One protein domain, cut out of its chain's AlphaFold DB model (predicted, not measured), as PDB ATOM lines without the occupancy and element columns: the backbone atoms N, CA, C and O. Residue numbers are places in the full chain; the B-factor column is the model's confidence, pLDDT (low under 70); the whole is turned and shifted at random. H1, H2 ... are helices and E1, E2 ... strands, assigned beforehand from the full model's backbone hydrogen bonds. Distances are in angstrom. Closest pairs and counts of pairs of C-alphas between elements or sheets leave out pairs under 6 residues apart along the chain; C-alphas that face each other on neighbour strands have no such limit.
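AT A GLANCE: This is residues 8 to 102 of the 103 residues of the protein "[FeFe] hydrogenase H-cluster maturation GTPase HydF" of Kiritimatiellales bacterium (UniProt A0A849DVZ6). A tiny sheet of two parallel strands, E1 and E2, sits in the middle, with H2 packed on it through residues 54 to 62, and H3 leads off from the end of E2 with H1 beside it. Beyond H3 the chain turns through short H4 into H5, and an open gap separates H5 from H2, while the long link of residues 18 to 40 loops out from H1 and folds back to E1. The printed part has 95 residues, with five named helices and two named strands in the order H1 E1 H2 E2 H3 H4 H5, mostly helix. It is compact, with a radius of gyration of the C-alphas of 14.3 A and spans of 35 by 33 by 27 A.

HOW THE PARTS SIT: H1, residues 8 to 17, touches H3, residues 71 to 78, closest at the C-alphas of Tyr 16 and Thr 78, 5.7 A apart; they run the same way at a shallow tilt of 34.5 degrees, only just short of steep. E1, residues 41 to 43, and E2, residues 68 to 70, are parallel at 32 degrees, with N 43 and O 69 within hydrogen-bond range at 2.8 A. With H2, residues 51 to 63, they make a strand-helix-strand unit, two parallel neighbour strands with a helix between, with a right-handed crossover. The closest C-alphas of H2 and E2 are those of Cys 61 and Ile 68, 6.4 A. H4, residues 82 to 86, only just touches H3, with 3 pairs of C-alphas within 8 A, and only at the corner, closest at Ser 76 and Leu 82, 4.6 A. H5, residues 90 to 100, likewise only just touches H4, with 3 such pairs, only at the corner, closest at Leu 86 and Leu 93, 5.1 A. H2 and H5 are apart. In the five helices every O i to N i+4 pair is within hydrogen-bond range.

IN THESE COORDINATES: H1 begins at C-alpha 8, (226.158, 242.054, 192.490), and is 14.3 A long. H2 is 18.2 A, H3 10.4 A and H5 15.5 A, ending at C-alpha 100, (220.736, 256.447, 212.672).

THE WHOLE: The C-alphas farthest apart, of Asp 33 and Pro 88, are 37.7 A apart. The printed part has no cut; the link from H1 to E1 is long, and residue 102 has a pLDDT under 70.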
ATOM      1  N   LYS A   8     226.822 240.747 192.341       95.19
ATOM      2  CA  LYS A   8     226.158 242.054 192.490       95.19
ATOM      3  C   LYS A   8     226.317 242.644 193.889       95.19
ATOM      4  O   LYS A   8     226.769 243.780 193.998       95.19
ATOM      5  N   ILE A   9     226.010 241.878 194.936       96.00
ATOM      6  CA  ILE A   9     226.171 242.318 196.330       96.00
ATOM      7  C   ILE A   9     227.628 242.705 196.629       96.00
ATOM      8  O   ILE A   9     227.832 243.824 197.099       96.00
ATOM      9  N   PRO A  10     228.651 241.891 196.291       95.38
ATOM     10  CA  PRO A  10     230.043 242.292 196.475       95.38
ATOM     11  C   PRO A  10     230.416 243.599 195.771       95.38
ATOM     12  O   PRO A  10     231.113 244.435 196.342       95.38
ATOM     13  N   ARG A  11     229.938 243.807 194.538       95.19
ATOM     14  CA  ARG A  11     230.162 245.057 193.801       95.19
ATOM     15  C   ARG A  11     229.489 246.248 194.484       95.19
ATOM     16  O   ARG A  11     230.140 247.269 194.683       95.19
ATOM     17  N   TRP A  12     228.212 246.124 194.840       96.25
ATOM     18  CA  TRP A  12     227.454 247.201 195.476       96.25
ATOM     19  C   TRP A  12     227.990 247.550 196.865       96.25
ATOM     20  O   TRP A  12     228.039 248.725 197.204       96.25
ATOM     21  N   LEU A  13     228.459 246.566 197.638       95.88
ATOM     22  CA  LEU A  13     229.116 246.809 198.923       95.88
ATOM     23  C   LEU A  13     230.407 247.615 198.759       95.88
ATOM     24  O   LEU A  13     230.564 248.627 199.433       95.88
ATOM     25  N   ARG A  14     231.295 247.232 197.829       95.56
ATOM     26  CA  ARG A  14     232.514 248.014 197.537       95.56
ATOM     27  C   ARG A  14     232.187 249.451 197.134       95.56
ATOM     28  O   ARG A  14     232.817 250.383 197.619       95.56
ATOM     29  N   GLN A  15     231.182 249.633 196.276       95.56
ATOM     30  CA  GLN A  15     230.735 250.961 195.842       95.56
ATOM     31  C   GLN A  15     230.162 251.791 196.994       95.56
ATOM     32  O   GLN A  15     230.455 252.977 197.086       95.56
ATOM     33  N   TYR A  16     229.366 251.172 197.867       95.88
ATOM     34  CA  TYR A  16     228.738 251.840 199.004       95.88
ATOM     35  C   TYR A  16     229.752 252.255 200.076       95.88
ATOM     36  O   TYR A  16     229.671 253.366 200.588       95.88
ATOM     37  N   VAL A  17     230.711 251.384 200.409       94.06
ATOM     38  CA  VAL A  17     231.729 251.672 201.435       94.06
ATOM     39  C   VAL A  17     232.837 252.583 200.886       94.06
ATOM     40  O   VAL A  17     233.467 253.314 201.643       94.06
ATOM     41  N   GLY A  18     233.084 252.564 199.573       94.62
ATOM     42  CA  GLY A  18     234.099 253.405 198.926       94.62
ATOM     43  C   GLY A  18     235.542 252.923 199.115       94.62
ATOM     44  O   GLY A  18     236.473 253.619 198.718       94.62
ATOM     45  N   VAL A  19     235.740 251.732 199.688       92.06
ATOM     46  CA  VAL A  19     237.046 251.069 199.831       92.06
ATOM     47  C   VAL A  19     236.955 249.634 199.331       92.06
ATOM     48  O   VAL A  19     235.865 249.056 199.253       92.06
ATOM     49  N   ASP A  20     238.100 249.038 199.003       92.38
ATOM     50  CA  ASP A  20     238.115 247.615 198.693       92.38
ATOM     51  C   ASP A  20     237.912 246.796 199.972       92.38
ATOM     52  O   ASP A  20     238.586 246.998 200.983       92.38
ATOM     53  N   VAL A  21     236.950 245.879 199.920       93.50
ATOM     54  CA  VAL A  21     236.594 245.000 201.032       93.50
ATOM     55  C   VAL A  21     236.874 243.557 200.642       93.50
ATOM     56  O   VAL A  21     236.500 243.095 199.557       93.50
ATOM     57  N   LYS A  22     237.514 242.821 201.555       95.12
ATOM     58  CA  LYS A  22     237.684 241.376 201.416       95.12
ATOM     59  C   LYS A  22     236.334 240.698 201.635       95.12
ATOM     60  O   LYS A  22     235.687 240.914 202.657       95.12
ATOM     61  N   ILE A  23     235.919 239.888 200.667       94.94
ATOM     62  CA  ILE A  23     234.645 239.172 200.693       94.94
ATOM     63  C   ILE A  23     234.925 237.704 200.413       94.94
ATOM     64  O   ILE A  23     235.393 237.361 199.328       94.94
ATOM     65  N   ASP A  24     234.578 236.861 201.378       95.31
ATOM     66  CA  ASP A  24     234.597 235.411 201.233       95.31
ATOM     67  C   ASP A  24     233.162 234.910 201.029       95.31
ATOM     68  O   ASP A  24     232.214 235.418 201.634       95.31
ATOM     69  N   ILE A  25     232.987 233.928 200.144       93.69
ATOM     70  CA  ILE A  25     231.670 233.413 199.755       93.69
ATOM     71  C   ILE A  25     231.546 231.966 200.219       93.69
ATOM     72  O   ILE A  25     232.279 231.099 199.751       93.69
ATOM     73  N   TYR A  26     230.539 231.704 201.049       92.12
ATOM     74  CA  TYR A  26     230.180 230.370 201.530       92.12
ATOM     75  C   TYR A  26     228.826 229.942 200.954       92.12
ATOM     76  O   TYR A  26     227.930 230.769 200.769       92.12
ATOM     77  N   ALA A  27     228.666 228.653 200.645       87.44
ATOM     78  CA  ALA A  27     227.446 228.105 200.051       87.44
ATOM     79  C   ALA A  27     227.016 226.802 200.736       87.44
ATOM     80  O   ALA A  27     227.801 226.126 201.389       87.44
ATOM     81  N   GLY A  28     225.742 226.436 200.589       83.50
ATOM     82  CA  GLY A  28     225.220 225.212 201.194       83.50
ATOM     83  C   GLY A  28     225.293 225.265 202.718       83.50
ATOM     84  O   GLY A  28     224.773 226.197 203.329       83.50
ATOM     85  N   ARG A  29     225.912 224.255 203.337       79.31
ATOM     86  CA  ARG A  29     226.082 224.164 204.798       79.31
ATOM     87  C   ARG A  29     227.404 224.748 205.291       79.31
ATOM     88  O   ARG A  29     227.609 224.782 206.501       79.31
ATOM     89  N   ASP A  30     228.230 225.241 204.376       84.00
ATOM     90  CA  ASP A  30     229.527 225.803 204.707       84.00
ATOM     91  C   ASP A  30     229.348 227.114 205.476       84.00
ATOM     92  O   ASP A  30     228.415 227.901 205.247       84.00
ATOM     93  N   PHE A  31     230.246 227.315 206.429       83.50
ATOM     94  CA  PHE A  31     230.320 228.479 207.295       83.50
ATOM     95  C   PHE A  31     231.791 228.660 207.687       83.50
ATOM     96  O   PHE A  31     232.474 227.647 207.833       83.50
ATOM     97  N   PRO A  32     232.301 229.893 207.829       87.38
ATOM     98  CA  PRO A  32     233.691 230.106 208.217       87.38
ATOM     99  C   PRO A  32     233.972 229.515 209.601       87.38
ATOM    100  O   PRO A  32     233.192 229.728 210.534       87.38
ATOM    101  N   ASP A  33     235.112 228.842 209.745       85.19
ATOM    102  CA  ASP A  33     235.586 228.344 211.043       85.19
ATOM    103  C   ASP A  33     235.959 229.504 211.984       85.19
ATOM    104  O   ASP A  33     235.745 229.443 213.193       85.19
ATOM    105  N   ASN A  34     236.464 230.601 211.418       90.56
ATOM    106  CA  ASN A  34     236.911 231.816 212.099       90.56
ATOM    107  C   ASN A  34     235.928 232.982 211.898       90.56
ATOM    108  O   ASN A  34     236.292 234.065 211.441       90.56
ATOM    109  N   LEU A  35     234.651 232.769 212.229       92.69
ATOM    110  CA  LEU A  35     233.600 233.772 212.022       92.69
ATOM    111  C   LEU A  35     233.911 235.127 212.684       92.69
ATOM    112  O   LEU A  35     233.608 236.157 212.095       92.69
ATOM    113  N   SER A  36     234.556 235.137 213.853       94.50
ATOM    114  CA  SER A  36     234.922 236.351 214.603       94.50
ATOM    115  C   SER A  36     235.825 237.330 213.844       94.50
ATOM    116  O   SER A  36     235.906 238.499 214.216       94.50
ATOM    117  N   ASP A  37     236.494 236.880 212.780       95.50
ATOM    118  CA  ASP A  37     237.377 237.730 211.974       95.50
ATOM    119  C   ASP A  37     236.590 238.636 211.009       95.50
ATOM    120  O   ASP A  37     237.134 239.592 210.447       95.50
ATOM    121  N   TYR A  38     235.296 238.363 210.818       96.44
ATOM    122  CA  TYR A  38     234.429 239.109 209.916       96.44
ATOM    123  C   TYR A  38     233.761 240.297 210.616       96.44
ATOM    124  O   TYR A  38     233.385 240.248 211.782       96.44
ATOM    125  N   LYS A  39     233.561 241.386 209.865       95.94
ATOM    126  CA  LYS A  39     232.838 242.581 210.342       95.94
ATOM    127  C   LYS A  39     231.339 242.549 210.043       95.94
ATOM    128  O   LYS A  39     230.587 243.312 210.638       95.94
ATOM    129  N   LEU A  40     230.917 241.707 209.101       96.56
ATOM    130  CA  LEU A  40     229.533 241.589 208.656       96.56
ATOM    131  C   LEU A  40     229.327 240.244 207.953       96.56
ATOM    132  O   LEU A  40     230.112 239.874 207.081       96.56
ATOM    133  N   ALA A  41     228.229 239.565 208.272       96.88
ATOM    134  CA  ALA A  41     227.712 238.440 207.504       96.88
ATOM    135  C   ALA A  41     226.501 238.875 206.661       96.88
ATOM    136  O   ALA A  41     225.606 239.570 207.142       96.88
ATOM    137  N   VAL A  42     226.443 238.439 205.397       96.44
ATOM    138  CA  VAL A  42     225.322 238.719 204.483       96.44
ATOM    139  C   VAL A  42     224.696 237.402 204.028       96.44
ATOM    140  O   VAL A  42     225.229 236.696 203.177       96.44
ATOM    141  N   GLN A  43     223.549 237.064 204.610       95.19
ATOM    142  CA  GLN A  43     222.831 235.811 204.385       95.19
ATOM    143  C   GLN A  43     221.908 235.903 203.156       95.19
ATOM    144  O   GLN A  43     221.256 236.921 202.911       95.19
ATOM    145  N   CYS A  44     221.811 234.823 202.375       93.62
ATOM    146  CA  CYS A  44     220.856 234.760 201.268       93.62
ATOM    147  C   CYS A  44     219.401 234.764 201.778       93.62
ATOM    148  O   CYS A  44     219.142 234.613 202.970       93.62
ATOM    149  N   GLY A  45     218.427 234.876 200.871       89.12
ATOM    150  CA  GLY A  45     217.003 234.862 201.236       89.12
ATOM    151  C   GLY A  45     216.491 233.550 201.854       89.12
ATOM    152  O   GLY A  45     215.328 233.485 202.231       89.12
ATOM    153  N   GLY A  46     217.320 232.502 201.940       90.19
ATOM    154  CA  GLY A  46     216.967 231.249 202.612       90.19
ATOM    155  C   GLY A  46     215.876 230.434 201.913       90.19
ATOM    156  O   GLY A  46     215.271 229.587 202.552       90.19
ATOM    157  N   CYS A  47     215.624 230.645 200.614       89.56
ATOM    158  CA  CYS A  47     214.545 229.967 199.874       89.56
ATOM    159  C   CYS A  47     214.642 228.431 199.878       89.56
ATOM    160  O   CYS A  47     213.628 227.757 199.735       89.56
ATOM    161  N   MET A  48     215.850 227.893 200.065       90.88
ATOM    162  CA  MET A  48     216.127 226.455 200.152       90.88
ATOM    163  C   MET A  48     216.429 225.984 201.585       90.88
ATOM    164  O   MET A  48     216.851 224.846 201.770       90.88
ATOM    165  N   GLN A  49     216.277 226.850 202.592       89.94
ATOM    166  CA  GLN A  49     216.607 226.569 203.992       89.94
ATOM    167  C   GLN A  49     215.352 226.604 204.859       89.94
ATOM    168  O   GLN A  49     214.424 227.373 204.614       89.94
ATOM    169  N   ASN A  50     215.331 225.800 205.917       93.12
ATOM    170  CA  ASN A  50     214.245 225.869 206.892       93.12
ATOM    171  C   ASN A  50     214.498 226.963 207.949       93.12
ATOM    172  O   ASN A  50     215.611 227.463 208.122       93.12
ATOM    173  N   ARG A  51     213.452 227.312 208.713       94.31
ATOM    174  CA  ARG A  51     213.530 228.342 209.765       94.31
ATOM    175  C   ARG A  51     214.625 228.054 210.797       94.31
ATOM    176  O   ARG A  51     215.314 228.978 211.214       94.31
ATOM    177  N   ARG A  52     214.792 226.793 211.207       94.50
ATOM    178  CA  ARG A  52     215.788 226.394 212.213       94.50
ATOM    179  C   ARG A  52     217.213 226.621 211.710       94.50
ATOM    180  O   ARG A  52     218.051 227.095 212.466       94.50
ATOM    181  N   GLU A  53     217.485 226.317 210.445       93.19
ATOM    182  CA  GLU A  53     218.793 226.548 209.827       93.19
ATOM    183  C   GLU A  53     219.128 228.038 209.735       93.19
ATOM    184  O   GLU A  53     220.266 228.419 209.996       93.19
ATOM    185  N   VAL A  54     218.150 228.882 209.384       93.44
ATOM    186  CA  VAL A  54     218.343 230.339 209.334       93.44
ATOM    187  C   VAL A  54     218.613 230.900 210.732       93.44
ATOM    188  O   VAL A  54     219.594 231.617 210.910       93.44
ATOM    189  N   LEU A  55     217.802 230.529 211.730       95.25
ATOM    190  CA  LEU A  55     217.989 230.980 213.115       95.25
ATOM    191  C   LEU A  55     219.330 230.524 213.690       95.25
ATOM    192  O   LEU A  55     220.050 231.337 214.254       95.25
ATOM    193  N   SER A  56     219.729 229.273 213.451       94.69
ATOM    194  CA  SER A  56     221.028 228.771 213.911       94.69
ATOM    195  C   SER A  56     222.208 229.566 213.340       94.69
ATOM    196  O   SER A  56     223.223 229.725 214.012       94.69
ATOM    197  N   ARG A  57     222.109 230.084 212.107       93.81
ATOM    198  CA  ARG A  57     223.152 230.958 211.539       93.81
ATOM    199  C   ARG A  57     223.183 232.326 212.209       93.81
ATOM    200  O   ARG A  57     224.272 232.826 212.469       93.81
ATOM    201  N   ILE A  58     222.013 232.898 212.492       95.75
ATOM    202  CA  ILE A  58     221.896 234.169 213.216       95.75
ATOM    203  C   ILE A  58     222.523 234.025 214.607       95.75
ATOM    204  O   ILE A  58     223.440 234.772 214.928       95.75
ATOM    205  N   GLU A  59     222.142 232.990 215.358       96.12
ATOM    206  CA  GLU A  59     222.681 232.702 216.696       96.12
ATOM    207  C   GLU A  59     224.208 232.517 216.687       96.12
ATOM    208  O   GLU A  59     224.900 233.003 217.581       96.12
ATOM    209  N   LYS A  60     224.765 231.842 215.670       95.19
ATOM    210  CA  LYS A  60     226.224 231.692 215.512       95.19
ATOM    211  C   LYS A  60     226.922 233.033 215.294       95.19
ATOM    212  O   LYS A  60     227.959 233.274 215.905       95.19
ATOM    213  N   CYS A  61     226.369 233.886 214.432       96.81
ATOM    214  CA  CYS A  61     226.885 235.234 214.193       96.81
ATOM    215  C   CYS A  61     226.830 236.089 215.464       96.81
ATOM    216  O   CYS A  61     227.847 236.664 215.846       96.81
ATOM    217  N   GLU A  62     225.696 236.092 216.163       95.94
ATOM    218  CA  GLU A  62     225.522 236.805 217.432       95.94
ATOM    219  C   GLU A  62     226.508 236.317 218.500       95.94
ATOM    220  O   GLU A  62     227.175 237.129 219.140       95.94
ATOM    221  N   SER A  63     226.680 234.998 218.634       95.62
ATOM    222  CA  SER A  63     227.624 234.395 219.588       95.62
ATOM    223  C   SER A  63     229.083 234.761 219.296       95.62
ATOM    224  O   SER A  63     229.890 234.849 220.218       95.62
ATOM    225  N   ALA A  64     229.429 234.984 218.026       96.06
ATOM    226  CA  ALA A  64     230.755 235.445 217.614       96.06
ATOM    227  C   ALA A  64     230.905 236.979 217.647       96.06
ATOM    228  O   ALA A  64     231.975 237.487 217.311       96.06
ATOM    229  N   GLY A  65     229.852 237.722 218.007       96.25
ATOM    230  CA  GLY A  65     229.846 239.186 217.985       96.25
ATOM    231  C   GLY A  65     229.864 239.788 216.577       96.25
ATOM    232  O   GLY A  65     230.296 240.926 216.404       96.25
ATOM    233  N   VAL A  66     229.415 239.041 215.564       97.62
ATOM    234  CA  VAL A  66     229.414 239.473 214.162       97.62
ATOM    235  C   VAL A  66     228.003 239.869 213.735       97.62
ATOM    236  O   VAL A  66     227.112 239.017 213.722       97.62
ATOM    237  N   PRO A  67     227.771 241.131 213.329       96.62
ATOM    238  CA  PRO A  67     226.489 241.548 212.777       96.62
ATOM    239  C   PRO A  67     226.112 240.725 211.543       96.62
ATOM    240  O   PRO A  67     226.950 240.448 210.681       96.62
ATOM    241  N   ILE A  68     224.834 240.376 211.425       96.81
ATOM    242  CA  ILE A  68     224.289 239.647 210.279       96.81
ATOM    243  C   ILE A  68     223.146 240.435 209.636       96.81
ATOM    244  O   ILE A  68     222.283 240.991 210.311       96.81
ATOM    245  N   THR A  69     223.129 240.468 208.307       96.38
ATOM    246  CA  THR A  69     222.024 240.994 207.497       96.38
ATOM    247  C   THR A  69     221.651 239.994 206.402       96.38
ATOM    248  O   THR A  69     222.236 238.915 206.308       96.38
ATOM    249  N   ASN A  70     220.677 240.331 205.559       95.94
ATOM    250  CA  ASN A  70     220.286 239.514 204.414       95.94
ATOM    251  C   ASN A  70     220.391 240.275 203.085       95.94
ATOM    252  O   ASN A  70     220.571 241.492 203.060       95.94
ATOM    253  N   TYR A  71     220.242 239.553 201.972       96.38
ATOM    254  CA  TYR A  71     220.318 240.130 200.627       96.38
ATOM    255  C   TYR A  71     219.345 241.296 200.431       96.38
ATOM    256  O   TYR A  71     219.750 242.335 199.924       96.38
ATOM    257  N   GLY A  72     218.088 241.165 200.858       95.81
ATOM    258  CA  GLY A  72     217.076 242.206 200.671       95.81
ATOM    259  C   GLY A  72     217.442 243.514 201.372       95.81
ATOM    260  O   GLY A  72     217.393 244.577 200.752       95.81
ATOM    261  N   LEU A  73     217.876 243.435 202.632       96.50
ATOM    262  CA  LEU A  73     218.313 244.601 203.406       96.50
ATOM    263  C   LEU A  73     219.618 245.192 202.858       96.50
ATOM    264  O   LEU A  73     219.700 246.399 202.657       96.50
ATOM    265  N   CYS A  74     220.606 244.349 202.546       97.25
ATOM    266  CA  CYS A  74     221.883 244.779 201.977       97.25
ATOM    267  C   CYS A  74     221.696 245.511 200.641       97.25
ATOM    268  O   CYS A  74     222.266 246.580 200.421       97.25
ATOM    269  N   ILE A  75     220.880 244.957 199.742       97.31
ATOM    270  CA  ILE A  75     220.574 245.580 198.452       97.31
ATOM    271  C   ILE A  75     219.843 246.899 198.691       97.31
ATOM    272  O   ILE A  75     220.258 247.931 198.183       97.31
ATOM    273  N   SER A  76     218.800 246.895 199.518       97.38
ATOM    274  CA  SER A  76     218.001 248.101 199.755       97.38
ATOM    275  C   SER A  76     218.821 249.237 200.378       97.38
ATOM    276  O   SER A  76     218.626 250.393 200.008       97.38
ATOM    277  N   GLN A  77     219.762 248.918 201.277       96.44
ATOM    278  CA  GLN A  77     220.674 249.895 201.875       96.44
ATOM    279  C   GLN A  77     221.664 250.446 200.849       96.44
ATOM    280  O   GLN A  77     221.769 251.657 200.681       96.44
ATOM    281  N   THR A  78     222.357 249.564 200.123       96.38
ATOM    282  CA  THR A  78     223.376 249.971 199.137       96.38
ATOM    283  C   THR A  78     222.788 250.721 197.939       96.38
ATOM    284  O   THR A  78     223.486 251.520 197.327       96.38
ATOM    285  N   GLN A  79     221.507 250.505 197.618       96.56
ATOM    286  CA  GLN A  79     220.781 251.244 196.578       96.56
ATOM    287  C   GLN A  79     220.057 252.502 197.102       96.56
ATOM    288  O   GLN A  79     219.412 253.196 196.320       96.56
ATOM    289  N   GLY A  80     220.114 252.800 198.407       95.88
ATOM    290  CA  GLY A  80     219.507 254.008 198.984       95.88
ATOM    291  C   GLY A  80     217.976 253.987 199.099       95.88
ATOM    292  O   GLY A  80     217.354 255.040 199.218       95.88
ATOM    293  N   VAL A  81     217.347 252.808 199.079       97.38
ATOM    294  CA  VAL A  81     215.877 252.653 199.106       97.38
ATOM    295  C   VAL A  81     215.344 252.009 200.388       97.38
ATOM    296  O   VAL A  81     214.131 251.844 200.523       97.38
ATOM    297  N   LEU A  82     216.206 251.671 201.357       96.69
ATOM    298  CA  LEU A  82     215.806 250.934 202.562       96.69
ATOM    299  C   LEU A  82     214.672 251.616 203.341       96.69
ATOM    300  O   LEU A  82     213.687 250.960 203.666       96.69
ATOM    301  N   LYS A  83     214.737 252.938 203.550       96.56
ATOM    302  CA  LYS A  83     213.667 253.696 204.227       96.56
ATOM    303  C   LYS A  83     212.305 253.526 203.540       96.56
ATOM    304  O   LYS A  83     211.290 253.329 204.202       96.56
ATOM    305  N   ARG A  84     212.276 253.543 202.203       97.06
ATOM    306  CA  ARG A  84     211.045 253.337 201.422       97.06
ATOM    307  C   ARG A  84     210.536 251.899 201.515       97.06
ATOM    308  O   ARG A  84     209.323 251.698 201.525       97.06
ATOM    309  N   VAL A  85     211.441 250.923 201.567       97.38
ATOM    310  CA  VAL A  85     211.114 249.495 201.719       97.38
ATOM    311  C   VAL A  85     210.559 249.197 203.112       97.38
ATOM    312  O   VAL A  85     209.649 248.383 203.234       97.38
ATOM    313  N   LEU A  86     211.054 249.884 204.145       97.50
ATOM    314  CA  LEU A  86     210.573 249.751 205.520       97.50
ATOM    315  C   LEU A  86     209.274 250.520 205.793       97.50
ATOM    316  O   LEU A  86     208.603 250.218 206.772       97.50
ATOM    317  N   SER A  87     208.869 251.464 204.936       97.62
ATOM    318  CA  SER A  87     207.675 252.293 205.164       97.62
ATOM    319  C   SER A  87     206.359 251.532 205.421       97.62
ATOM    320  O   SER A  87     205.528 252.059 206.153       97.62
ATOM    321  N   PRO A  88     206.116 250.324 204.866       97.81
ATOM    322  CA  PRO A  88     204.938 249.521 205.207       97.81
ATOM    323  C   PRO A  88     205.023 248.831 206.580       97.81
ATOM    324  O   PRO A  88     204.047 248.224 207.011       97.81
ATOM    325  N   PHE A  89     206.175 248.894 207.254       97.44
ATOM    326  CA  PHE A  89     206.469 248.229 208.524       97.44
ATOM    327  C   PHE A  89     206.884 249.271 209.580       97.44
ATOM    328  O   PHE A  89     208.079 249.407 209.853       97.44
ATOM    329  N   PRO A  90     205.930 249.997 210.198       96.56
ATOM    330  CA  PRO A  90     206.231 251.142 211.064       96.56
ATOM    331  C   PRO A  90     207.256 250.832 212.158       96.56
ATOM    332  O   PRO A  90     208.278 251.496 212.239       96.56
ATOM    333  N   ALA A  91     207.072 249.733 212.896       97.62
ATOM    334  CA  ALA A  91     207.997 249.340 213.961       97.62
ATOM    335  C   ALA A  91     209.433 249.069 213.466       97.62
ATOM    336  O   ALA A  91     210.397 249.335 214.179       97.62
ATOM    337  N   ALA A  92     209.594 248.537 212.250       96.06
ATOM    338  CA  ALA A  92     210.915 248.291 211.674       96.06
ATOM    339  C   ALA A  92     211.556 249.584 211.149       96.06
ATOM    340  O   ALA A  92     212.770 249.754 211.262       96.06
ATOM    341  N   LEU A  93     210.747 250.494 210.593       96.81
ATOM    342  CA  LEU A  93     211.204 251.819 210.194       96.81
ATOM    343  C   LEU A  93     211.673 252.625 211.412       96.81
ATOM    344  O   LEU A  93     212.785 253.141 211.387       96.81
ATOM    345  N   ASP A  94     210.883 252.652 212.487       96.88
ATOM    346  CA  ASP A  94     211.227 253.348 213.732       96.88
ATOM    347  C   ASP A  94     212.533 252.798 214.332       96.88
ATOM    348  O   ASP A  94     213.427 253.559 214.709       96.88
ATOM    349  N   ALA A  95     212.689 251.467 214.356       95.19
ATOM    350  CA  ALA A  95     213.922 250.825 214.807       95.19
ATOM    351  C   ALA A  95     215.135 251.260 213.966       95.19
ATOM    352  O   ALA A  95     216.168 251.622 214.525       95.19
ATOM    353  N   TYR A  96     215.007 251.287 212.637       94.44
ATOM    354  CA  TYR A  96     216.068 251.752 211.741       94.44
ATOM    355  C   TYR A  96     216.425 253.231 211.966       94.44
ATOM    356  O   TYR A  96     217.603 253.572 212.061       94.44
ATOM    357  N   GLU A  97     215.431 254.110 212.095       94.69
ATOM    358  CA  GLU A  97     215.654 255.546 212.288       94.69
ATOM    359  C   GLU A  97     216.283 255.865 213.652       94.69
ATOM    360  O   GLU A  97     217.165 256.720 213.732       94.69
ATOM    361  N   SER A  98     215.911 255.138 214.711       94.62
ATOM    362  CA  SER A  98     216.485 255.331 216.050       94.62
ATOM    363  C   SER A  98     217.996 255.060 216.112       94.62
ATOM    364  O   SER A  98     218.736 255.773 216.795       94.62
ATOM    365  N   VAL A  99     218.476 254.076 215.346       89.69
ATOM    366  CA  VAL A  99     219.902 253.728 215.271       89.69
ATOM    367  C   VAL A  99     220.687 254.781 214.479       89.69
ATOM    368  O   VAL A  99     221.814 255.109 214.839       89.69
ATOM    369  N   LEU A 100     220.089 255.375 213.441       84.44
ATOM    370  CA  LEU A 100     220.736 256.447 212.672       84.44
ATOM    371  C   LEU A 100     220.909 257.743 213.471       84.44
ATOM    372  O   LEU A 100     221.844 258.485 213.213       84.44
ATOM    373  N   LEU A 101     220.019 258.026 214.424       74.88
ATOM    374  CA  LEU A 101     220.112 259.219 215.278       74.88
ATOM    375  C   LEU A 101     221.172 259.093 216.384       74.88
ATOM    376  O   LEU A 101     221.489 260.082 217.040       74.88
ATOM    377  N   THR A 102     221.686 257.885 216.614       66.00
ATOM    378  CA  THR A 102     222.658 257.570 217.673       66.00
ATOM    379  C   THR A 102     224.058 257.237 217.139       66.00
ATOM    380  O   THR A 102     224.950 256.965 217.943       66.00
TER     381      THR A 102